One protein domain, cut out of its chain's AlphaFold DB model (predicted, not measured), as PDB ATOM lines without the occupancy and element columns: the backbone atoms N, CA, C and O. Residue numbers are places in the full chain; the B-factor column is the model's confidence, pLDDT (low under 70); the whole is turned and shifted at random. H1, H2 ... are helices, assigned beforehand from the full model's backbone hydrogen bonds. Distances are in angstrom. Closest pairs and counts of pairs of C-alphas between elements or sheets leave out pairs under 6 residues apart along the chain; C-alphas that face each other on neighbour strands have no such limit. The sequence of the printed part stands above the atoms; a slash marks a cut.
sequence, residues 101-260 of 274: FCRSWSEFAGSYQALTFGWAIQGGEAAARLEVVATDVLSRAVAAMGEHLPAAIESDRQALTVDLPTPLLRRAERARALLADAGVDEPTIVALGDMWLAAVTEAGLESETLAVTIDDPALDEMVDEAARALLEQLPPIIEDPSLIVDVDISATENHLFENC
ATOM      1  N   PHE A 101     255.380 280.372 272.882       95.62
ATOM      2  CA  PHE A 101     256.383 279.735 273.733       95.62
ATOM      3  C   PHE A 101     257.753 279.778 273.060       95.62
ATOM      4  O   PHE A 101     258.703 280.253 273.679       95.62
ATOM      5  N   CYS A 102     257.844 279.363 271.792       94.31
ATOM      6  CA  CYS A 102     259.094 279.411 271.035       94.31
ATOM      7  C   CYS A 102     259.647 280.838 270.966       94.31
ATOM      8  O   CYS A 102     260.824 281.042 271.240       94.31
ATOM      9  N   ARG A 103     258.797 281.840 270.700       94.00
ATOM     10  CA  ARG A 103     259.211 283.249 270.704       94.00
ATOM     11  C   ARG A 103     259.766 283.679 272.059       94.00
ATOM     12  O   ARG A 103     260.848 284.250 272.127       94.00
ATOM     13  N   SER A 104     259.048 283.379 273.140       96.06
ATOM     14  CA  SER A 104     259.469 283.750 274.498       96.06
ATOM     15  C   SER A 104     260.767 283.051 274.911       96.06
ATOM     16  O   SER A 104     261.614 283.654 275.568       96.06
ATOM     17  N   TRP A 105     260.946 281.794 274.496       94.56
ATOM     18  CA  TRP A 105     262.202 281.075 274.664       94.56
ATOM     19  C   TRP A 105     263.336 281.777 273.919       94.56
ATOM     20  O   TRP A 105     264.332 282.116 274.552       94.56
ATOM     21  N   SER A 106     263.183 282.062 272.625       92.56
ATOM     22  CA  SER A 106     264.223 282.717 271.822       92.56
ATOM     23  C   SER A 106     264.550 284.125 272.327       92.56
ATOM     24  O   SER A 106     265.717 284.510 272.344       92.56
ATOM     25  N   GLU A 107     263.562 284.883 272.809       94.19
ATOM     26  CA  GLU A 107     263.799 286.174 273.459       94.19
ATOM     27  C   GLU A 107     264.651 286.021 274.727       94.19
ATOM     28  O   GLU A 107     265.612 286.767 274.904       94.19
ATOM     29  N   PHE A 108     264.354 285.054 275.601       95.19
ATOM     30  CA  PHE A 108     265.130 284.821 276.823       95.19
ATOM     31  C   PHE A 108     266.529 284.249 276.529       95.19
ATOM     32  O   PHE A 108     267.544 284.839 276.910       95.19
ATOM     33  N   ALA A 109     266.573 283.110 275.838       91.44
ATOM     34  CA  ALA A 109     267.773 282.364 275.487       91.44
ATOM     35  C   ALA A 109     268.724 283.209 274.630       91.44
ATOM     36  O   ALA A 109     269.893 283.383 274.985       91.44
ATOM     37  N   GLY A 110     268.193 283.817 273.566       90.25
ATOM     38  CA  GLY A 110     268.939 284.698 272.674       90.25
ATOM     39  C   GLY A 110     269.482 285.924 273.400       90.25
ATOM     40  O   GLY A 110     270.643 286.284 273.209       90.25
ATOM     41  N   SER A 111     268.705 286.520 274.314       94.06
ATOM     42  CA  SER A 111     269.201 287.628 275.137       94.06
ATOM     43  C   SER A 111     270.358 287.197 276.036       94.06
ATOM     44  O   SER A 111     271.371 287.890 276.104       94.06
ATOM     45  N   TYR A 112     270.252 286.048 276.707       93.56
ATOM     46  CA  TYR A 112     271.323 285.552 277.571       93.56
ATOM     47  C   TYR A 112     272.623 285.283 276.796       93.56
ATOM     48  O   TYR A 112     273.707 285.682 277.234       93.56
ATOM     49  N   GLN A 113     272.528 284.671 275.616       90.06
ATOM     50  CA  GLN A 113     273.682 284.436 274.748       90.06
ATOM     51  C   GLN A 113     274.290 285.739 274.233       90.06
ATOM     52  O   GLN A 113     275.506 285.910 274.289       90.06
ATOM     53  N   ALA A 114     273.457 286.676 273.776       92.19
ATOM     54  CA  ALA A 114     273.898 287.972 273.277       92.19
ATOM     55  C   ALA A 114     274.613 288.787 274.367       92.19
ATOM     56  O   ALA A 114     275.654 289.394 274.109       92.19
ATOM     57  N   LEU A 115     274.118 288.741 275.608       94.81
ATOM     58  CA  LEU A 115     274.790 289.342 276.761       94.81
ATOM     59  C   LEU A 115     276.121 288.654 277.069       94.81
ATOM     60  O   LEU A 115     277.129 289.331 277.268       94.81
ATOM     61  N   THR A 116     276.151 287.321 277.066       92.94
ATOM     62  CA  THR A 116     277.380 286.541 277.285       92.94
ATOM     63  C   THR A 116     278.440 286.871 276.230       92.94
ATOM     64  O   THR A 116     279.595 287.124 276.569       92.94
ATOM     65  N   PHE A 117     278.041 286.947 274.958       91.00
ATOM     66  CA  PHE A 117     278.901 287.373 273.856       91.00
ATOM     67  C   PHE A 117     279.390 288.813 274.047       91.00
ATOM     68  O   PHE A 117     280.589 289.065 273.950       91.00
ATOM     69  N   GLY A 118     278.496 289.741 274.402       93.38
ATOM     70  CA  GLY A 118     278.846 291.126 274.719       93.38
ATOM     71  C   GLY A 118     279.919 291.226 275.805       93.38
ATOM     72  O   GLY A 118     280.926 291.904 275.611       93.38
ATOM     73  N   TRP A 119     279.770 290.487 276.905       94.44
ATOM     74  CA  TRP A 119     280.778 290.416 277.969       94.44
ATOM     75  C   TRP A 119     282.098 289.770 277.536       94.44
ATOM     76  O   TRP A 119     283.142 290.107 278.088       94.44
ATOM     77  N   ALA A 120     282.075 288.869 276.554       93.19
ATOM     78  CA  ALA A 120     283.280 288.226 276.043       93.19
ATOM     79  C   ALA A 120     284.111 289.135 275.122       93.19
ATOM     80  O   ALA A 120     285.337 289.009 275.092       93.19
ATOM     81  N   ILE A 121     283.469 290.029 274.360       91.88
ATOM     82  CA  ILE A 121     284.152 290.809 273.312       91.88
ATOM     83  C   ILE A 121     284.271 292.310 273.610       91.88
ATOM     84  O   ILE A 121     285.084 292.989 272.979       91.88
ATOM     85  N   GLN A 122     283.472 292.851 274.535       93.44
ATOM     86  CA  GLN A 122     283.423 294.287 274.828       93.44
ATOM     87  C   GLN A 122     284.125 294.637 276.145       93.44
ATOM     88  O   GLN A 122     284.391 293.790 276.993       93.44
ATOM     89  N   GLY A 123     284.427 295.925 276.331       94.19
ATOM     90  CA  GLY A 123     284.868 296.438 277.629       94.19
ATOM     91  C   GLY A 123     283.736 296.402 278.660       94.19
ATOM     92  O   GLY A 123     282.567 296.514 278.295       94.19
ATOM     93  N   GLY A 124     284.085 296.299 279.947       95.19
ATOM     94  CA  GLY A 124     283.112 296.079 281.025       95.19
ATOM     95  C   GLY A 124     281.961 297.089 281.072       95.19
ATOM     96  O   GLY A 124     280.820 296.684 281.242       95.19
ATOM     97  N   GLU A 125     282.222 298.382 280.856       95.69
ATOM     98  CA  GLU A 125     281.159 299.404 280.827       95.69
ATOM     99  C   GLU A 125     280.192 299.206 279.650       95.69
ATOM    100  O   GLU A 125     278.978 299.268 279.830       95.69
ATOM    101  N   ALA A 126     280.715 298.903 278.456       96.00
ATOM    102  CA  ALA A 126     279.896 298.664 277.268       96.00
ATOM    103  C   ALA A 126     279.052 297.384 277.403       96.00
ATOM    104  O   ALA A 126     277.871 297.388 277.066       96.00
ATOM    105  N   ALA A 127     279.619 296.315 277.969       96.88
ATOM    106  CA  ALA A 127     278.883 295.082 278.236       96.88
ATOM    107  C   ALA A 127     277.820 295.257 279.338       96.88
ATOM    108  O   ALA A 127     276.676 294.837 279.163       96.88
ATOM    109  N   ALA A 128     278.155 295.942 280.439       98.00
ATOM    110  CA  ALA A 128     277.204 296.249 281.508       98.00
ATOM    111  C   ALA A 128     276.037 297.108 281.002       98.00
ATOM    112  O   ALA A 128     274.896 296.912 281.414       98.00
ATOM    113  N   ARG A 129     276.299 298.019 280.061       98.38
ATOM    114  CA  ARG A 129     275.259 298.800 279.391       98.38
ATOM    115  C   ARG A 129     274.260 297.916 278.644       98.38
ATOM    116  O   ARG A 129     273.061 298.154 278.761       98.38
ATOM    117  N   LEU A 130     274.712 296.885 277.930       98.25
ATOM    118  CA  LEU A 130     273.801 295.930 277.283       98.25
ATOM    119  C   LEU A 130     272.940 295.183 278.311       98.25
ATOM    120  O   LEU A 130     271.730 295.074 278.128       98.25
ATOM    121  N   GLU A 131     273.542 294.731 279.415       98.31
ATOM    122  CA  GLU A 131     272.832 294.031 280.497       98.31
ATOM    123  C   GLU A 131     271.749 294.908 281.138       98.31
ATOM    124  O   GLU A 131     270.635 294.445 281.392       98.31
ATOM    125  N   VAL A 132     272.046 296.193 281.337       98.62
ATOM    126  CA  VAL A 132     271.086 297.173 281.845       98.62
ATOM    127  C   VAL A 132     269.898 297.342 280.904       98.62
ATOM    128  O   VAL A 132     268.756 297.290 281.355       98.62
ATOM    129  N   VAL A 133     270.143 297.516 279.606       98.62
ATOM    130  CA  VAL A 133     269.073 297.719 278.618       98.62
ATOM    131  C   VAL A 133     268.202 296.462 278.468       98.62
ATOM    132  O   VAL A 133     266.985 296.568 278.332       98.62
ATOM    133  N   ALA A 134     268.792 295.267 278.559       98.44
ATOM    134  CA  ALA A 134     268.091 293.992 278.393       98.44
ATOM    135  C   ALA A 134     267.180 293.595 279.575       98.44
ATOM    136  O   ALA A 134     266.427 292.624 279.465       98.44
ATOM    137  N   THR A 135     267.239 294.306 280.711       98.00
ATOM    138  CA  THR A 135     266.624 293.870 281.982       98.00
ATOM    139  C   THR A 135     265.139 293.509 281.878       98.00
ATOM    140  O   THR A 135     264.690 292.497 282.431       98.00
ATOM    141  N   ASP A 136     264.368 294.317 281.148       98.38
ATOM    142  CA  ASP A 136     262.929 294.120 281.022       98.38
ATOM    143  C   ASP A 136     262.601 292.849 280.236       98.38
ATOM    144  O   ASP A 136     261.818 292.021 280.706       98.38
ATOM    145  N   VAL A 137     263.283 292.658 279.101       97.69
ATOM    146  CA  VAL A 137     263.103 291.516 278.192       97.69
ATOM    147  C   VAL A 137     263.295 290.199 278.913       97.69
ATOM    148  O   VAL A 137     262.452 289.318 278.795       97.69
ATOM    149  N   LEU A 138     264.358 290.081 279.711       97.81
ATOM    150  CA  LEU A 138     264.650 288.857 280.455       97.81
ATOM    151  C   LEU A 138     263.482 288.462 281.367       97.81
ATOM    152  O   LEU A 138     263.057 287.309 281.378       97.81
ATOM    153  N   SER A 139     262.930 289.432 282.097       97.75
ATOM    154  CA  SER A 139     261.835 289.186 283.040       97.75
ATOM    155  C   SER A 139     260.524 288.861 282.324       97.75
ATOM    156  O   SER A 139     259.837 287.905 282.694       97.75
ATOM    157  N   ARG A 140     260.173 289.622 281.279       97.81
ATOM    158  CA  ARG A 140     258.921 289.402 280.539       97.81
ATOM    159  C   ARG A 140     258.945 288.124 279.705       97.81
ATOM    160  O   ARG A 140     257.927 287.442 279.650       97.81
ATOM    161  N   ALA A 141     260.088 287.765 279.121       97.88
ATOM    162  CA  ALA A 141     260.235 286.543 278.337       97.88
ATOM    163  C   ALA A 141     260.032 285.300 279.214       97.88
ATOM    164  O   ALA A 141     259.278 284.404 278.849       97.88
ATOM    165  N   VAL A 142     260.598 285.271 280.429       98.12
ATOM    166  CA  VAL A 142     260.372 284.163 281.376       98.12
ATOM    167  C   VAL A 142     258.916 284.081 281.833       98.12
ATOM    168  O   VAL A 142     258.356 282.985 281.915       98.12
ATOM    169  N   ALA A 143     258.277 285.222 282.101       98.38
ATOM    170  CA  ALA A 143     256.856 285.246 282.436       98.38
ATOM    171  C   ALA A 143     255.998 284.674 281.291       98.38
ATOM    172  O   ALA A 143     255.141 283.824 281.537       98.38
ATOM    173  N   ALA A 144     256.283 285.075 280.050       98.19
ATOM    174  CA  ALA A 144     255.589 284.596 278.859       98.19
ATOM    175  C   ALA A 144     255.848 283.101 278.585       98.19
ATOM    176  O   ALA A 144     254.904 282.369 278.296       98.19
ATOM    177  N   MET A 145     257.073 282.598 278.792       97.62
ATOM    178  CA  MET A 145     257.351 281.153 278.744       97.62
ATOM    179  C   MET A 145     256.448 280.370 279.705       97.62
ATOM    180  O   MET A 145     255.940 279.308 279.355       97.62
ATOM    181  N   GLY A 146     256.214 280.895 280.912       97.88
ATOM    182  CA  GLY A 146     255.314 280.276 281.882       97.88
ATOM    183  C   GLY A 146     253.838 280.343 281.483       97.88
ATOM    184  O   GLY A 146     253.107 279.374 281.704       97.88
ATOM    185  N   GLU A 147     253.396 281.461 280.906       98.50
ATOM    186  CA  GLU A 147     252.018 281.661 280.440       98.50
ATOM    187  C   GLU A 147     251.665 280.744 279.263       98.50
ATOM    188  O   GLU A 147     250.591 280.141 279.254       98.50
ATOM    189  N   HIS A 148     252.595 280.582 278.322       98.12
ATOM    190  CA  HIS A 148     252.392 279.837 277.079       98.12
ATOM    191  C   HIS A 148     252.980 278.420 277.108       98.12
ATOM    192  O   HIS A 148     253.074 277.777 276.066       98.12
ATOM    193  N   LEU A 149     253.356 277.912 278.289       97.75
ATOM    194  CA  LEU A 149     254.043 276.629 278.420       97.75
ATOM    195  C   LEU A 149     253.218 275.467 277.818       97.75
ATOM    196  O   LEU A 149     252.105 275.193 278.286       97.75
ATOM    197  N   PRO A 150     253.754 274.735 276.824       97.75
ATOM    198  CA  PRO A 150     253.086 273.584 276.241       97.75
ATOM    199  C   PRO A 150     252.881 272.458 277.255       97.75
ATOM    200  O   PRO A 150     253.785 272.085 278.001       97.75
ATOM    201  N   ALA A 151     251.714 271.812 277.205       97.56
ATOM    202  CA  ALA A 151     251.395 270.686 278.089       97.56
ATOM    203  C   ALA A 151     252.387 269.511 277.972       97.56
ATOM    204  O   ALA A 151     252.532 268.734 278.913       97.56
ATOM    205  N   ALA A 152     253.061 269.376 276.822       96.62
ATOM    206  CA  ALA A 152     254.073 268.350 276.579       96.62
ATOM    207  C   ALA A 152     255.325 268.509 277.458       96.62
ATOM    208  O   ALA A 152     255.987 267.512 277.730       96.62
ATOM    209  N   ILE A 153     255.618 269.729 277.921       97.38
ATOM    210  CA  ILE A 153     256.805 270.061 278.724       97.38
ATOM    211  C   ILE A 153     256.443 270.629 280.098       97.38
ATOM    212  O   ILE A 153     257.268 271.214 280.791       97.38
ATOM    213  N   GLU A 154     255.197 270.432 280.532       97.62
ATOM    214  CA  GLU A 154     254.712 270.888 281.838       97.62
ATOM    215  C   GLU A 154     255.545 270.323 283.003       97.62
ATOM    216  O   GLU A 154     255.675 270.972 284.042       97.62
ATOM    217  N   SER A 155     256.143 269.137 282.830       96.81
ATOM    218  CA  SER A 155     257.079 268.548 283.796       96.81
ATOM    219  C   SER A 155     258.264 269.457 284.114       96.81
ATOM    220  O   SER A 155     258.755 269.430 285.242       96.81
ATOM    221  N   ASP A 156     258.679 270.281 283.153       97.00
ATOM    222  CA  ASP A 156     259.877 271.113 283.226       97.00
ATOM    223  C   ASP A 156     259.545 272.540 283.684       97.00
ATOM    224  O   ASP A 156     260.447 273.362 283.822       97.00
ATOM    225  N   ARG A 157     258.271 272.858 283.975       97.44
ATOM    226  CA  ARG A 157     257.831 274.214 284.354       97.44
ATOM    227  C   ARG A 157     258.724 274.844 285.420       97.44
ATOM    228  O   ARG A 157     259.174 275.970 285.255       97.44
ATOM    229  N   GLN A 158     258.968 274.125 286.514       97.25
ATOM    230  CA  GLN A 158     259.785 274.629 287.619       97.25
ATOM    231  C   GLN A 158     261.221 274.922 287.163       97.25
ATOM    232  O   GLN A 158     261.753 275.989 287.472       97.25
ATOM    233  N   ALA A 159     261.814 274.015 286.386       95.69
ATOM    234  CA  ALA A 159     263.157 274.192 285.859       95.69
ATOM    235  C   ALA A 159     263.229 275.414 284.928       95.69
ATOM    236  O   ALA A 159     264.103 276.260 285.093       95.69
ATOM    237  N   LEU A 160     262.264 275.564 284.016       94.62
ATOM    238  CA  LEU A 160     262.257 276.616 282.996       94.62
ATOM    239  C   LEU A 160     261.882 278.003 283.500       94.62
ATOM    240  O   LEU A 160     262.436 278.991 283.028       94.62
ATOM    241  N   THR A 161     260.913 278.108 284.407       95.94
ATOM    242  CA  THR A 161     260.372 279.413 284.816       95.94
ATOM    243  C   THR A 161     260.938 279.894 286.141       95.94
ATOM    244  O   THR A 161     260.672 281.025 286.545       95.94
ATOM    245  N   VAL A 162     261.678 279.040 286.852       96.44
ATOM    246  CA  VAL A 162     262.257 279.370 288.154       96.44
ATOM    247  C   VAL A 162     263.728 278.995 288.190       96.44
ATOM    248  O   VAL A 162     264.559 279.895 288.242       96.44
ATOM    249  N   ASP A 163     264.074 277.712 288.159       95.75
ATOM    250  CA  ASP A 163     265.416 277.282 288.570       95.75
ATOM    251  C   ASP A 163     266.511 277.781 287.614       95.75
ATOM    252  O   ASP A 163     267.490 278.378 288.065       95.75
ATOM    253  N   LEU A 164     266.305 277.619 286.304       94.56
ATOM    254  CA  LEU A 164     267.210 278.075 285.246       94.56
ATOM    255  C   LEU A 164     267.318 279.608 285.161       94.56
ATOM    256  O   LEU A 164     268.434 280.124 285.223       94.56
ATOM    257  N   PRO A 165     266.217 280.378 285.045       96.31
ATOM    258  CA  PRO A 165     266.319 281.818 284.824       96.31
ATOM    259  C   PRO A 165     266.647 282.619 286.086       96.31
ATOM    260  O   PRO A 165     267.161 283.732 285.974       96.31
ATOM    261  N   THR A 166     266.358 282.108 287.290       96.44
ATOM    262  CA  THR A 166     266.418 282.910 288.526       96.44
ATOM    263  C   THR A 166     267.755 283.627 288.746       96.44
ATOM    264  O   THR A 166     267.719 284.807 289.103       96.44
ATOM    265  N   PRO A 167     268.935 282.999 288.577       96.12
ATOM    266  CA  PRO A 167     270.195 283.709 288.778       96.12
ATOM    267  C   PRO A 167     270.350 284.931 287.873       96.12
ATOM    268  O   PRO A 167     270.665 286.016 288.362       96.12
ATOM    269  N   LEU A 168     270.031 284.787 286.585       96.94
ATOM    270  CA  LEU A 168     270.051 285.892 285.635       96.94
ATOM    271  C   LEU A 168     268.969 286.933 285.958       96.94
ATOM    272  O   LEU A 168     269.240 288.130 285.924       96.94
ATOM    273  N   LEU A 169     267.766 286.500 286.347       97.94
ATOM    274  CA  LEU A 169     266.679 287.410 286.714       97.94
ATOM    275  C   LEU A 169     266.995 288.252 287.951       97.94
ATOM    276  O   LEU A 169     266.595 289.408 288.003       97.94
ATOM    277  N   ARG A 170     267.760 287.740 288.923       98.12
ATOM    278  CA  ARG A 170     268.234 288.561 290.053       98.12
ATOM    279  C   ARG A 170     269.174 289.673 289.592       98.12
ATOM    280  O   ARG A 170     269.131 290.776 290.138       98.12
ATOM    281  N   ARG A 171     270.018 289.400 288.592       97.62
ATOM    282  CA  ARG A 171     270.881 290.423 287.985       97.62
ATOM    283  C   ARG A 171     270.057 291.448 287.215       97.62
ATOM    284  O   ARG A 171     270.247 292.645 287.416       97.62
ATOM    285  N   ALA A 172     269.084 290.987 286.427       98.25
ATOM    286  CA  ALA A 172     268.140 291.853 285.731       98.25
ATOM    287  C   ALA A 172     267.378 292.751 286.722       98.25
ATOM    288  O   ALA A 172     267.379 293.970 286.565       98.25
ATOM    289  N   GLU A 173     266.823 292.193 287.800       98.44
ATOM    290  CA  GLU A 173     266.151 292.950 288.863       98.44
ATOM    291  C   GLU A 173     267.079 294.011 289.470       98.44
ATOM    292  O   GLU A 173     266.667 295.157 289.676       98.44
ATOM    293  N   ARG A 174     268.359 293.676 289.691       98.50
ATOM    294  CA  ARG A 174     269.336 294.657 290.170       98.50
ATOM    295  C   ARG A 174     269.566 295.778 289.160       98.50
ATOM    296  O   ARG A 174     269.564 296.940 289.559       98.50
ATOM    297  N   ALA A 175     269.731 295.455 287.882       98.50
ATOM    298  CA  ALA A 175     269.892 296.442 286.821       98.50
ATOM    299  C   ALA A 175     268.655 297.349 286.679       98.50
ATOM    300  O   ALA A 175     268.794 298.567 286.571       98.50
ATOM    301  N   ARG A 176     267.445 296.784 286.795       98.62
ATOM    302  CA  ARG A 176     266.183 297.539 286.814       98.62
ATOM    303  C   ARG A 176     266.139 298.523 287.980       98.62
ATOM    304  O   ARG A 176     265.769 299.678 287.793       98.62
ATOM    305  N   ALA A 177     266.542 298.086 289.175       98.75
ATOM    306  CA  ALA A 177     266.616 298.962 290.340       98.75
ATOM    307  C   ALA A 177     267.602 300.123 290.124       98.75
ATOM    308  O   ALA A 177     267.308 301.246 290.513       98.75
ATOM    309  N   LEU A 178     268.737 299.878 289.461       98.81
ATOM    310  CA  LEU A 178     269.724 300.920 289.159       98.81
ATOM    311  C   LEU A 178     269.232 301.925 288.112       98.81
ATOM    312  O   LEU A 178     269.483 303.118 288.261       98.81
ATOM    313  N   LEU A 179     268.479 301.479 287.103       98.81
ATOM    314  CA  LEU A 179     267.783 302.381 286.178       98.81
ATOM    315  C   LEU A 179     266.778 303.273 286.914       98.81
ATOM    316  O   LEU A 179     266.749 304.485 286.702       98.81
ATOM    317  N   ALA A 180     265.989 302.689 287.818       98.62
ATOM    318  CA  ALA A 180     265.042 303.443 288.633       98.62
ATOM    319  C   ALA A 180     265.751 304.451 289.559       98.62
ATOM    320  O   ALA A 180     265.311 305.596 289.670       98.62
ATOM    321  N   ASP A 181     266.877 304.064 290.170       98.62
ATOM    322  CA  ASP A 181     267.711 304.947 290.996       98.62
ATOM    323  C   ASP A 181     268.327 306.100 290.174       98.62
ATOM    324  O   ASP A 181     268.452 307.219 290.679       98.62
ATOM    325  N   ALA A 182     268.646 305.862 288.895       98.38
ATOM    326  CA  ALA A 182     269.088 306.882 287.939       98.38
ATOM    327  C   ALA A 182     267.946 307.801 287.450       98.38
ATOM    328  O   ALA A 182     268.201 308.823 286.809       98.38
ATOM    329  N   GLY A 183     266.692 307.486 287.792       98.44
ATOM    330  CA  GLY A 183     265.512 308.288 287.474       98.44
ATOM    331  C   GLY A 183     264.757 307.856 286.217       98.44
ATOM    332  O   GLY A 183     263.874 308.595 285.775       98.44
ATOM    333  N   VAL A 184     265.070 306.686 285.655       98.69
ATOM    334  CA  VAL A 184     264.338 306.112 284.519       98.69
ATOM    335  C   VAL A 184     263.003 305.557 285.014       98.69
ATOM    336  O   VAL A 184     262.951 304.798 285.982       98.69
ATOM    337  N   ASP A 185     261.906 305.958 284.372       98.50
ATOM    338  CA  ASP A 185     260.579 305.467 284.730       98.50
ATOM    339  C   ASP A 185     260.276 304.094 284.114       98.50
ATOM    340  O   ASP A 185     260.883 303.660 283.137       98.50
ATOM    341  N   GLU A 186     259.309 303.398 284.707       98.00
ATOM    342  CA  GLU A 186     258.951 302.032 284.325       98.00
ATOM    343  C   GLU A 186     258.581 301.885 282.830       98.00
ATOM    344  O   GLU A 186     259.093 300.966 282.192       98.00
ATOM    345  N   PRO A 187     257.772 302.776 282.212       98.56
ATOM    346  CA  PRO A 187     257.518 302.709 280.772       98.56
ATOM    347  C   PRO A 187     258.782 302.858 279.919       98.56
ATOM    348  O   PRO A 187     258.889 302.219 278.875       98.56
ATOM    349  N   THR A 188     259.742 303.681 280.350       98.62
ATOM    350  CA  THR A 188     261.014 303.840 279.640       98.62
ATOM    351  C   THR A 188     261.889 302.596 279.779       98.62
ATOM    352  O   THR A 188     262.529 302.203 278.809       98.62
ATOM    353  N   ILE A 189     261.878 301.919 280.932       98.69
ATOM    354  CA  ILE A 189     262.583 300.638 281.108       98.69
ATOM    355  C   ILE A 189     262.019 299.564 280.162       98.69
ATOM    356  O   ILE A 189     262.791 298.836 279.540       98.69
ATOM    357  N   VAL A 190     260.695 299.502 279.992       98.38
ATOM    358  CA  VAL A 190     260.064 298.609 279.003       98.38
ATOM    359  C   VAL A 190     260.518 298.957 277.581       98.38
ATOM    360  O   VAL A 190     260.934 298.078 276.832       98.38
ATOM    361  N   ALA A 191     260.527 300.247 277.227       98.38
ATOM    362  CA  ALA A 191     260.978 300.695 275.910       98.38
ATOM    363  C   ALA A 191     262.461 300.368 275.639       98.38
ATOM    364  O   ALA A 191     262.811 300.022 274.512       98.38
ATOM    365  N   LEU A 192     263.328 300.431 276.657       98.62
ATOM    366  CA  LEU A 192     264.717 299.966 276.551       98.62
ATOM    367  C   LEU A 192     264.781 298.471 276.219       98.62
ATOM    368  O   LEU A 192     265.580 298.068 275.377       98.62
ATOM    369  N   GLY A 193     263.901 297.662 276.810       97.94
ATOM    370  CA  GLY A 193     263.786 296.251 276.461       97.94
ATOM    371  C   GLY A 193     263.405 296.023 274.994       97.94
ATOM    372  O   GLY A 193     264.002 295.193 274.311       97.94
ATOM    373  N   ASP A 194     262.468 296.803 274.461       97.25
ATOM    374  CA  ASP A 194     262.110 296.722 273.039       97.25
ATOM    375  C   ASP A 194     263.281 297.131 272.129       97.25
ATOM    376  O   ASP A 194     263.533 296.496 271.101       97.25
ATOM    377  N   MET A 195     264.053 298.146 272.530       97.75
ATOM    378  CA  MET A 195     265.279 298.541 271.828       97.75
ATOM    379  C   MET A 195     266.351 297.447 271.860       97.75
ATOM    380  O   MET A 195     267.063 297.267 270.872       97.75
ATOM    381  N   TRP A 196     266.459 296.705 272.964       97.62
ATOM    382  CA  TRP A 196     267.341 295.545 273.059       97.62
ATOM    383  C   TRP A 196     266.962 294.457 272.054       97.62
ATOM    384  O   TRP A 196     267.824 294.028 271.287       97.62
ATOM    385  N   LEU A 197     265.687 294.050 271.990       94.56
ATOM    386  CA  LEU A 197     265.261 293.037 271.015       94.56
ATOM    387  C   LEU A 197     265.487 293.490 269.573       94.56
ATOM    388  O   LEU A 197     265.943 292.697 268.750       94.56
ATOM    389  N   ALA A 198     265.220 294.762 269.268       93.06
ATOM    390  CA  ALA A 198     265.502 295.316 267.949       93.06
ATOM    391  C   ALA A 198     267.001 295.243 267.612       93.06
ATOM    392  O   ALA A 198     267.362 294.852 266.506       93.06
ATOM    393  N   ALA A 199     267.878 295.561 268.571       92.88
ATOM    394  CA  ALA A 199     269.325 295.493 268.381       92.88
ATOM    395  C   ALA A 199     269.839 294.057 268.207       92.88
ATOM    396  O   ALA A 199     270.679 293.819 267.343       92.88
ATOM    397  N   VAL A 200     269.328 293.100 268.989       91.19
ATOM    398  CA  VAL A 200     269.667 291.674 268.841       91.19
ATOM    399  C   VAL A 200     269.222 291.166 267.469       91.19
ATOM    400  O   VAL A 200     270.010 290.537 266.765       91.19
ATOM    401  N   THR A 201     268.000 291.507 267.054       87.81
ATOM    402  CA  THR A 201     267.443 291.117 265.751       87.81
ATOM    403  C   THR A 201     268.264 291.671 264.588       87.81
ATOM    404  O   THR A 201     268.582 290.929 263.660       87.81
ATOM    405  N   GLU A 202     268.640 292.951 264.650       87.44
ATOM    406  CA  GLU A 202     269.453 293.613 263.622       87.44
ATOM    407  C   GLU A 202     270.888 293.070 263.576       87.44
ATOM    408  O   GLU A 202     271.451 292.915 262.493       87.44
ATOM    409  N   ALA A 203     271.490 292.760 264.731       86.44
ATOM    410  CA  ALA A 203     272.825 292.168 264.784       86.44
ATOM    411  C   ALA A 203     272.853 290.790 264.097       86.44
ATOM    412  O   ALA A 203     273.787 290.482 263.358       86.44
ATOM    413  N   GLY A 204     271.821 289.967 264.300       79.56
ATOM    414  CA  GLY A 204     271.773 288.628 263.720       79.56
ATOM    415  C   GLY A 204     272.921 287.726 264.199       79.56
ATOM    416  O   GLY A 204     273.590 288.005 265.192       79.56
ATOM    417  N   LEU A 205     273.147 286.620 263.484       69.69
ATOM    418  CA  LEU A 205     274.147 285.605 263.857       69.69
ATOM    419  C   LEU A 205     275.579 285.950 263.421       69.69
ATOM    420  O   LEU A 205     276.539 285.461 264.006       69.69
ATOM    421  N   GLU A 206     275.722 286.780 262.390       72.56
ATOM    422  CA  GLU A 206     277.006 287.044 261.727       72.56
ATOM    423  C   GLU A 206     277.671 288.345 262.204       72.56
ATOM    424  O   GLU A 206     278.759 288.693 261.739       72.56
ATOM    425  N   SER A 207     277.027 289.109 263.093       77.31
ATOM    426  CA  SER A 207     277.600 290.371 263.556       77.31
ATOM    427  C   SER A 207     278.714 290.149 264.572       77.31
ATOM    428  O   SER A 207     278.544 289.521 265.614       77.31
ATOM    429  N   GLU A 208     279.855 290.783 264.311       81.81
ATOM    430  CA  GLU A 208     280.984 290.858 265.243       81.81
ATOM    431  C   GLU A 208     280.764 291.904 266.352       81.81
ATOM    432  O   GLU A 208     281.620 292.089 267.214       81.81
ATOM    433  N   THR A 209     279.642 292.633 266.322       84.44
ATOM    434  CA  THR A 209     279.352 293.723 267.262       84.44
ATOM    435  C   THR A 209     277.892 293.728 267.703       84.44
ATOM    436  O   THR A 209     276.990 293.451 266.919       84.44
ATOM    437  N   LEU A 210     277.648 294.106 268.956       90.00
ATOM    438  CA  LEU A 210     276.302 294.297 269.491       90.00
ATOM    439  C   LEU A 210     276.247 295.635 270.219       90.00
ATOM    440  O   LEU A 210     277.021 295.864 271.148       90.00
ATOM    441  N   ALA A 211     275.355 296.520 269.789       92.06
ATOM    442  CA  ALA A 211     275.204 297.849 270.364       92.06
ATOM    443  C   ALA A 211     273.741 298.295 270.317       92.06
ATOM    444  O   ALA A 211     273.049 298.073 269.326       92.06
ATOM    445  N   VAL A 212     273.301 298.984 271.370       94.94
ATOM    446  CA  VAL A 212     271.989 299.637 271.422       94.94
ATOM    447  C   VAL A 212     272.189 301.146 271.332       94.94
ATOM    448  O   VAL A 212     272.885 301.739 272.161       94.94
ATOM    449  N   THR A 213     271.573 301.768 270.328       94.50
ATOM    450  CA  THR A 213     271.622 303.225 270.132       94.50
ATOM    451  C   THR A 213     270.480 303.885 270.893       94.50
ATOM    452  O   THR A 213     269.327 303.556 270.640       94.50
ATOM    453  N   ILE A 214     270.793 304.817 271.796       96.94
ATOM    454  CA  ILE A 214     269.810 305.622 272.533       96.94
ATOM    455  C   ILE A 214     269.903 307.065 272.037       96.94
ATOM    456  O   ILE A 214     270.908 307.735 272.251       96.94
ATOM    457  N   ASP A 215     268.860 307.541 271.353       96.75
ATOM    458  CA  ASP A 215     268.863 308.872 270.727       96.75
ATOM    459  C   ASP A 215     268.650 310.021 271.727       96.75
ATOM    460  O   ASP A 215     269.031 311.163 271.457       96.75
ATOM    461  N   ASP A 216     268.012 309.743 272.869       97.69
ATOM    462  CA  ASP A 216     267.815 310.730 273.929       97.69
ATOM    463  C   ASP A 216     269.079 310.818 274.801       97.69
ATOM    464  O   ASP A 216     269.345 309.895 275.572       97.69
ATOM    465  N   PRO A 217     269.838 311.932 274.750       98.00
ATOM    466  CA  PRO A 217     271.087 312.065 275.495       98.00
ATOM    467  C   PRO A 217     270.895 312.069 277.018       98.00
ATOM    468  O   PRO A 217     271.839 311.790 277.749       98.00
ATOM    469  N   ALA A 218     269.707 312.422 277.523       98.19
ATOM    470  CA  ALA A 218     269.442 312.365 278.957       98.19
ATOM    471  C   ALA A 218     269.232 310.918 279.421       98.19
ATOM    472  O   ALA A 218     269.753 310.537 280.465       98.19
ATOM    473  N   LEU A 219     268.502 310.120 278.636       98.62
ATOM    474  CA  LEU A 219     268.327 308.690 278.896       98.62
ATOM    475  C   LEU A 219     269.648 307.932 278.727       98.62
ATOM    476  O   LEU A 219     269.959 307.063 279.534       98.62
ATOM    477  N   ASP A 220     270.429 308.297 277.712       98.44
ATOM    478  CA  ASP A 220     271.749 307.734 277.433       98.44
ATOM    479  C   ASP A 220     272.681 307.826 278.656       98.44
ATOM    480  O   ASP A 220     273.215 306.817 279.112       98.44
ATOM    481  N   GLU A 221     272.773 309.014 279.263       98.44
ATOM    482  CA  GLU A 221     273.570 309.245 280.476       98.44
ATOM    483  C   GLU A 221     273.028 308.473 281.695       98.44
ATOM    484  O   GLU A 221     273.803 307.977 282.514       98.44
ATOM    485  N   MET A 222     271.702 308.341 281.837       98.69
ATOM    486  CA  MET A 222     271.096 307.555 282.925       98.69
ATOM    487  C   MET A 222     271.411 306.061 282.794       98.69
ATOM    488  O   MET A 222     271.671 305.394 283.798       98.69
ATOM    489  N   VAL A 223     271.407 305.538 281.566       98.75
ATOM    490  CA  VAL A 223     271.799 304.155 281.276       98.75
ATOM    491  C   VAL A 223     273.285 303.947 281.570       98.75
ATOM    492  O   VAL A 223     273.633 302.944 282.194       98.75
ATOM    493  N   ASP A 224     274.153 304.895 281.209       98.50
ATOM    494  CA  ASP A 224     275.584 304.831 281.533       98.50
ATOM    495  C   ASP A 224     275.854 304.874 283.045       98.50
ATOM    496  O   ASP A 224     276.715 304.145 283.545       98.50
ATOM    497  N   GLU A 225     275.111 305.686 283.803       98.56
ATOM    498  CA  GLU A 225     275.179 305.695 285.270       98.56
ATOM    499  C   GLU A 225     274.774 304.340 285.861       98.56
ATOM    500  O   GLU A 225     275.511 303.779 286.677       98.56
ATOM    501  N   ALA A 226     273.649 303.775 285.412       98.75
ATOM    502  CA  ALA A 226     273.196 302.462 285.860       98.75
ATOM    503  C   ALA A 226     274.194 301.347 285.491       98.75
ATOM    504  O   ALA A 226     274.455 300.468 286.312       98.75
ATOM    505  N   ALA A 227     274.795 301.401 284.298       98.56
ATOM    506  CA  ALA A 227     275.787 300.434 283.830       98.56
ATOM    507  C   ALA A 227     277.069 300.466 284.671       98.56
ATOM    508  O   ALA A 227     277.547 299.417 285.110       98.56
ATOM    509  N   ARG A 228     277.595 301.663 284.963       98.62
ATOM    510  CA  ARG A 228     278.745 301.827 285.867       98.62
ATOM    511  C   ARG A 228     278.431 301.291 287.261       98.62
ATOM    512  O   ARG A 228     279.210 300.514 287.806       98.62
ATOM    513  N   ALA A 229     277.264 301.633 287.805       98.44
ATOM    514  CA  ALA A 229     276.841 301.142 289.110       98.44
ATOM    515  C   ALA A 229     276.645 299.615 289.138       98.44
ATOM    516  O   ALA A 229     276.894 298.992 290.172       98.44
ATOM    517  N   LEU A 230     276.208 298.996 288.035       98.25
ATOM    518  CA  LEU A 230     276.068 297.543 287.918       98.25
ATOM    519  C   LEU A 230     277.441 296.860 287.933       98.25
ATOM    520  O   LEU A 230     277.647 295.920 288.701       98.25
ATOM    521  N   LEU A 231     278.386 297.379 287.143       97.12
ATOM    522  CA  LEU A 231     279.757 296.876 287.036       97.12
ATOM    523  C   LEU A 231     280.516 296.935 288.373       97.12
ATOM    524  O   LEU A 231     281.354 296.085 288.657       97.12
ATOM    525  N   GLU A 232     280.213 297.921 289.221       97.69
ATOM    526  CA  GLU A 232     280.784 298.021 290.571       97.69
ATOM    527  C   GLU A 232     280.260 296.950 291.540       97.69
ATOM    528  O   GLU A 232     280.884 296.683 292.570       97.69
ATOM    529  N   GLN A 233     279.101 296.359 291.251       97.56
ATOM    530  CA  GLN A 233     278.379 295.501 292.189       97.56
ATOM    531  C   GLN A 233     278.389 294.032 291.811       97.56
ATOM    532  O   GLN A 233     278.273 293.180 292.693       97.56
ATOM    533  N   LEU A 234     278.487 293.740 290.520       96.19
ATOM    534  CA  LEU A 234     278.392 292.396 289.990       96.19
ATOM    535  C   LEU A 234     279.609 292.083 289.120       96.19
ATOM    536  O   LEU A 234     280.056 292.941 288.357       96.19
ATOM    537  N   PRO A 235     280.136 290.850 289.192       95.81
ATOM    538  CA  PRO A 235     281.149 290.412 288.245       95.81
ATOM    539  C   PRO A 235     280.570 290.349 286.817       95.81
ATOM    540  O   PRO A 235     279.341 290.257 286.652       95.81
ATOM    541  N   PRO A 236     281.438 290.352 285.787       95.06
ATOM    542  CA  PRO A 236     281.059 290.008 284.417       95.06
ATOM    543  C   PRO A 236     280.259 288.703 284.353       95.06
ATOM    544  O   PRO A 236     280.571 287.771 285.091       95.06
ATOM    545  N   ILE A 237     279.284 288.596 283.442       93.81
ATOM    546  CA  ILE A 237     278.470 287.372 283.275       93.81
ATOM    547  C   ILE A 237     279.352 286.130 283.081       93.81
ATOM    548  O   ILE A 237     279.146 285.114 283.736       93.81
ATOM    549  N   ILE A 238     280.388 286.235 282.245       92.12
ATOM    550  CA  ILE A 238     281.325 285.136 281.952       92.12
ATOM    551  C   ILE A 238     282.198 284.721 283.151       92.12
ATOM    552  O   ILE A 238     282.819 283.660 283.124       92.12
ATOM    553  N   GLU A 239     282.264 285.551 284.191       94.19
ATOM    554  CA  GLU A 239     283.044 285.319 285.410       94.19
ATOM    555  C   GLU A 239     282.149 285.056 286.633       94.19
ATOM    556  O   GLU A 239     282.666 284.844 287.729       94.19
ATOM    557  N   ASP A 240     280.820 285.073 286.477       94.44
ATOM    558  CA  ASP A 240     279.874 284.948 287.584       94.44
ATOM    559  C   ASP A 240     279.513 283.474 287.852       94.44
ATOM    560  O   ASP A 240     278.697 282.888 287.132       94.44
ATOM    561  N   PRO A 241     280.041 282.849 288.923       93.19
ATOM    562  CA  PRO A 241     279.731 281.456 289.228       93.19
ATOM    563  C   PRO A 241     278.269 281.246 289.641       93.19
ATOM    564  O   PRO A 241     277.806 280.109 289.645       93.19
ATOM    565  N   SER A 242     277.534 282.305 290.007       92.56
ATOM    566  CA  SER A 242     276.118 282.188 290.368       92.56
ATOM    567  C   SER A 242     275.218 281.899 289.166       92.56
ATOM    568  O   SER A 242     274.103 281.422 289.362       92.56
ATOM    569  N   LEU A 243     275.705 282.143 287.943       93.56
ATOM    570  CA  LEU A 243     274.991 281.874 286.694       93.56
ATOM    571  C   LEU A 243     275.144 280.427 286.207       93.56
ATOM    572  O   LEU A 243     274.490 280.031 285.246       93.56
ATOM    573  N   ILE A 244     275.974 279.621 286.872       90.31
ATOM    574  CA  ILE A 244     276.117 278.199 286.562       90.31
ATOM    575  C   ILE A 244     274.957 277.446 287.214       90.31
ATOM    576  O   ILE A 244     274.895 277.317 288.439       90.31
ATOM    577  N   VAL A 245     274.052 276.930 286.386       89.31
ATOM    578  CA  VAL A 245     272.879 276.164 286.819       89.31
ATOM    579  C   VAL A 245     272.924 274.775 286.193       89.31
ATOM    580  O   VAL A 245     273.168 274.640 285.000       89.31
ATOM    581  N   ASP A 246     272.686 273.750 287.010       89.75
ATOM    582  CA  ASP A 246     272.562 272.358 286.574       89.75
ATOM    583  C   ASP A 246     271.122 271.906 286.829       89.75
ATOM    584  O   ASP A 246     270.726 271.672 287.975       89.75
ATOM    585  N   VAL A 247     270.316 271.881 285.769       90.56
ATOM    586  CA  VAL A 247     268.907 271.480 285.792       90.56
ATOM    587  C   VAL A 247     268.613 270.596 284.589       90.56
ATOM    588  O   VAL A 247     269.110 270.843 283.494       90.56
ATOM    589  N   ASP A 248     267.793 269.570 284.796       90.06
ATOM    590  CA  ASP A 248     267.315 268.712 283.715       90.06
ATOM    591  C   ASP A 248     266.097 269.362 283.048       90.06
ATOM    592  O   ASP A 248     265.064 269.563 283.692       90.06
ATOM    593  N   ILE A 249     266.247 269.696 281.768       90.88
ATOM    594  CA  ILE A 249     265.197 270.245 280.901       90.88
ATOM    595  C   ILE A 249     265.028 269.395 279.633       90.88
ATOM    596  O   ILE A 249     264.660 269.903 278.576       90.88
ATOM    597  N   SER A 250     265.305 268.087 279.718       91.62
ATOM    598  CA  SER A 250     265.317 267.182 278.560       91.62
ATOM    599  C   SER A 250     263.997 267.171 277.774       91.62
ATOM    600  O   SER A 250     264.000 267.004 276.554       91.62
ATOM    601  N   ALA A 251     262.839 267.314 278.435       93.50
ATOM    602  CA  ALA A 251     261.560 267.359 277.719       93.50
ATOM    603  C   ALA A 251     261.435 268.661 276.917       93.50
ATOM    604  O   ALA A 251     260.988 268.641 275.769       93.50
ATOM    605  N   THR A 252     261.900 269.765 277.496       93.56
ATOM    606  CA  THR A 252     261.990 271.063 276.827       93.56
ATOM    607  C   THR A 252     262.939 271.031 275.644       93.56
ATOM    608  O   THR A 252     262.548 271.455 274.566       93.56
ATOM    609  N   GLU A 253     264.146 270.490 275.798       91.12
ATOM    610  CA  GLU A 253     265.124 270.389 274.708       91.12
ATOM    611  C   GLU A 253     264.554 269.622 273.507       91.12
ATOM    612  O   GLU A 253     264.633 270.094 272.372       91.12
ATOM    613  N   ASN A 254     263.892 268.487 273.759       91.56
ATOM    614  CA  ASN A 254     263.207 267.733 272.707       91.56
ATOM    615  C   ASN A 254     262.084 268.555 272.059       91.56
ATOM    616  O   ASN A 254     261.968 268.594 270.836       91.56
ATOM    617  N   HIS A 255     261.273 269.253 272.860       92.56
ATOM    618  CA  HIS A 255     260.193 270.081 272.337       92.56
ATOM    619  C   HIS A 255     260.710 271.232 271.469       92.56
ATOM    620  O   HIS A 255     260.194 271.432 270.372       92.56
ATOM    621  N   LEU A 256     261.729 271.956 271.932       91.62
ATOM    622  CA  LEU A 256     262.353 273.047 271.188       91.62
ATOM    623  C   LEU A 256     262.908 272.542 269.855       91.62
ATOM    624  O   LEU A 256     262.668 273.151 268.818       91.62
ATOM    625  N   PHE A 257     263.592 271.398 269.869       88.12
ATOM    626  CA  PHE A 257     264.146 270.778 268.671       88.12
ATOM    627  C   PHE A 257     263.081 270.393 267.637       88.12
ATOM    628  O   PHE A 257     263.318 270.520 266.436       88.12
ATOM    629  N   GLU A 258     261.938 269.886 268.097       91.00
ATOM    630  CA  GLU A 258     260.854 269.395 267.243       91.00
ATOM    631  C   GLU A 258     259.910 270.503 266.755       91.00
ATOM    632  O   GLU A 258     259.320 270.361 265.685       91.00
ATOM    633  N   ASN A 259     259.737 271.578 267.532       90.69
ATOM    634  CA  ASN A 259     258.640 272.531 267.334       90.69
ATOM    635  C   ASN A 259     259.102 273.976 267.107       90.69
ATOM    636  O   ASN A 259     258.350 274.744 266.508       90.69
ATOM    637  N   CYS A 260     260.307 274.357 267.545       89.19
ATOM    638  CA  CYS A 260     260.781 275.734 267.427       89.19
ATOM    639  C   CYS A 260     261.725 275.923 266.228       89.19
ATOM    640  O   CYS A 260     262.569 275.067 265.947       89.19
TER     641      CYS A 260
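What this domain is: This is residues 101 to 260 of the 274 residues of an uncharacterized protein of Ilumatobacter coccineus (strain NBRC 103263 / KCTC 29153 / YM16-304) (UniProt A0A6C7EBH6). What shape? An elongated cluster of crossed helices: H2 and H3 fold back along H1, H6 crosses these three, H7 packs on H2 and H5 at one end, and H4 on H8 at the other. What parts? The printed part has 160 residues, with eight named helices, H1 to H8, and no named strand. It is all helix and compact: radius of gyration of the C-alphas 15.6 A, spans 47 by 30 by 30 A.

How they stand to each other: What touches the longest helix? H1, residues 101 to 121, touches H3, residues 135 to 147, at a shallow tilt of 29 degrees, opposite ways, closest at C-alphas 104 and 141, 4.8 A. H6, residues 186 to 203, touches H1 with residues 197 to 200 alone, closest at C-alphas 200 and 114, 7.2 A. And farther out? H7, residues 217 to 231, touches H2, residues 124 to 133, closest at C-alphas 227 and 129, 4.8 A. H8, residues 250 to 259, touches residues 152 to 156 alone of H4, residues 151 to 163, closest at C-alphas 251 and 153, 5.6 A. In H1, H2, H5, residues 166 to 181, H6, H7 and H8 every O i to N i+4 pair is within hydrogen-bond range; H3 has 8 of 9 and H4 4 of 9, with 4 of 10 O i to N i+3.

Where its parts are: Where does H1 begin? C-alpha 101 is at (256.383, 279.735, 273.733), and C-alpha 121 lies 29.9 A away. Where does H8 end? C-alpha 259 is at (258.640, 272.531, 267.334).

The domain as a whole: Is anything cut? The printed part has no cut; links 204 to 216 and 232 to 249 are long. Where is confidence low? Residue 205 has a pLDDT under 70.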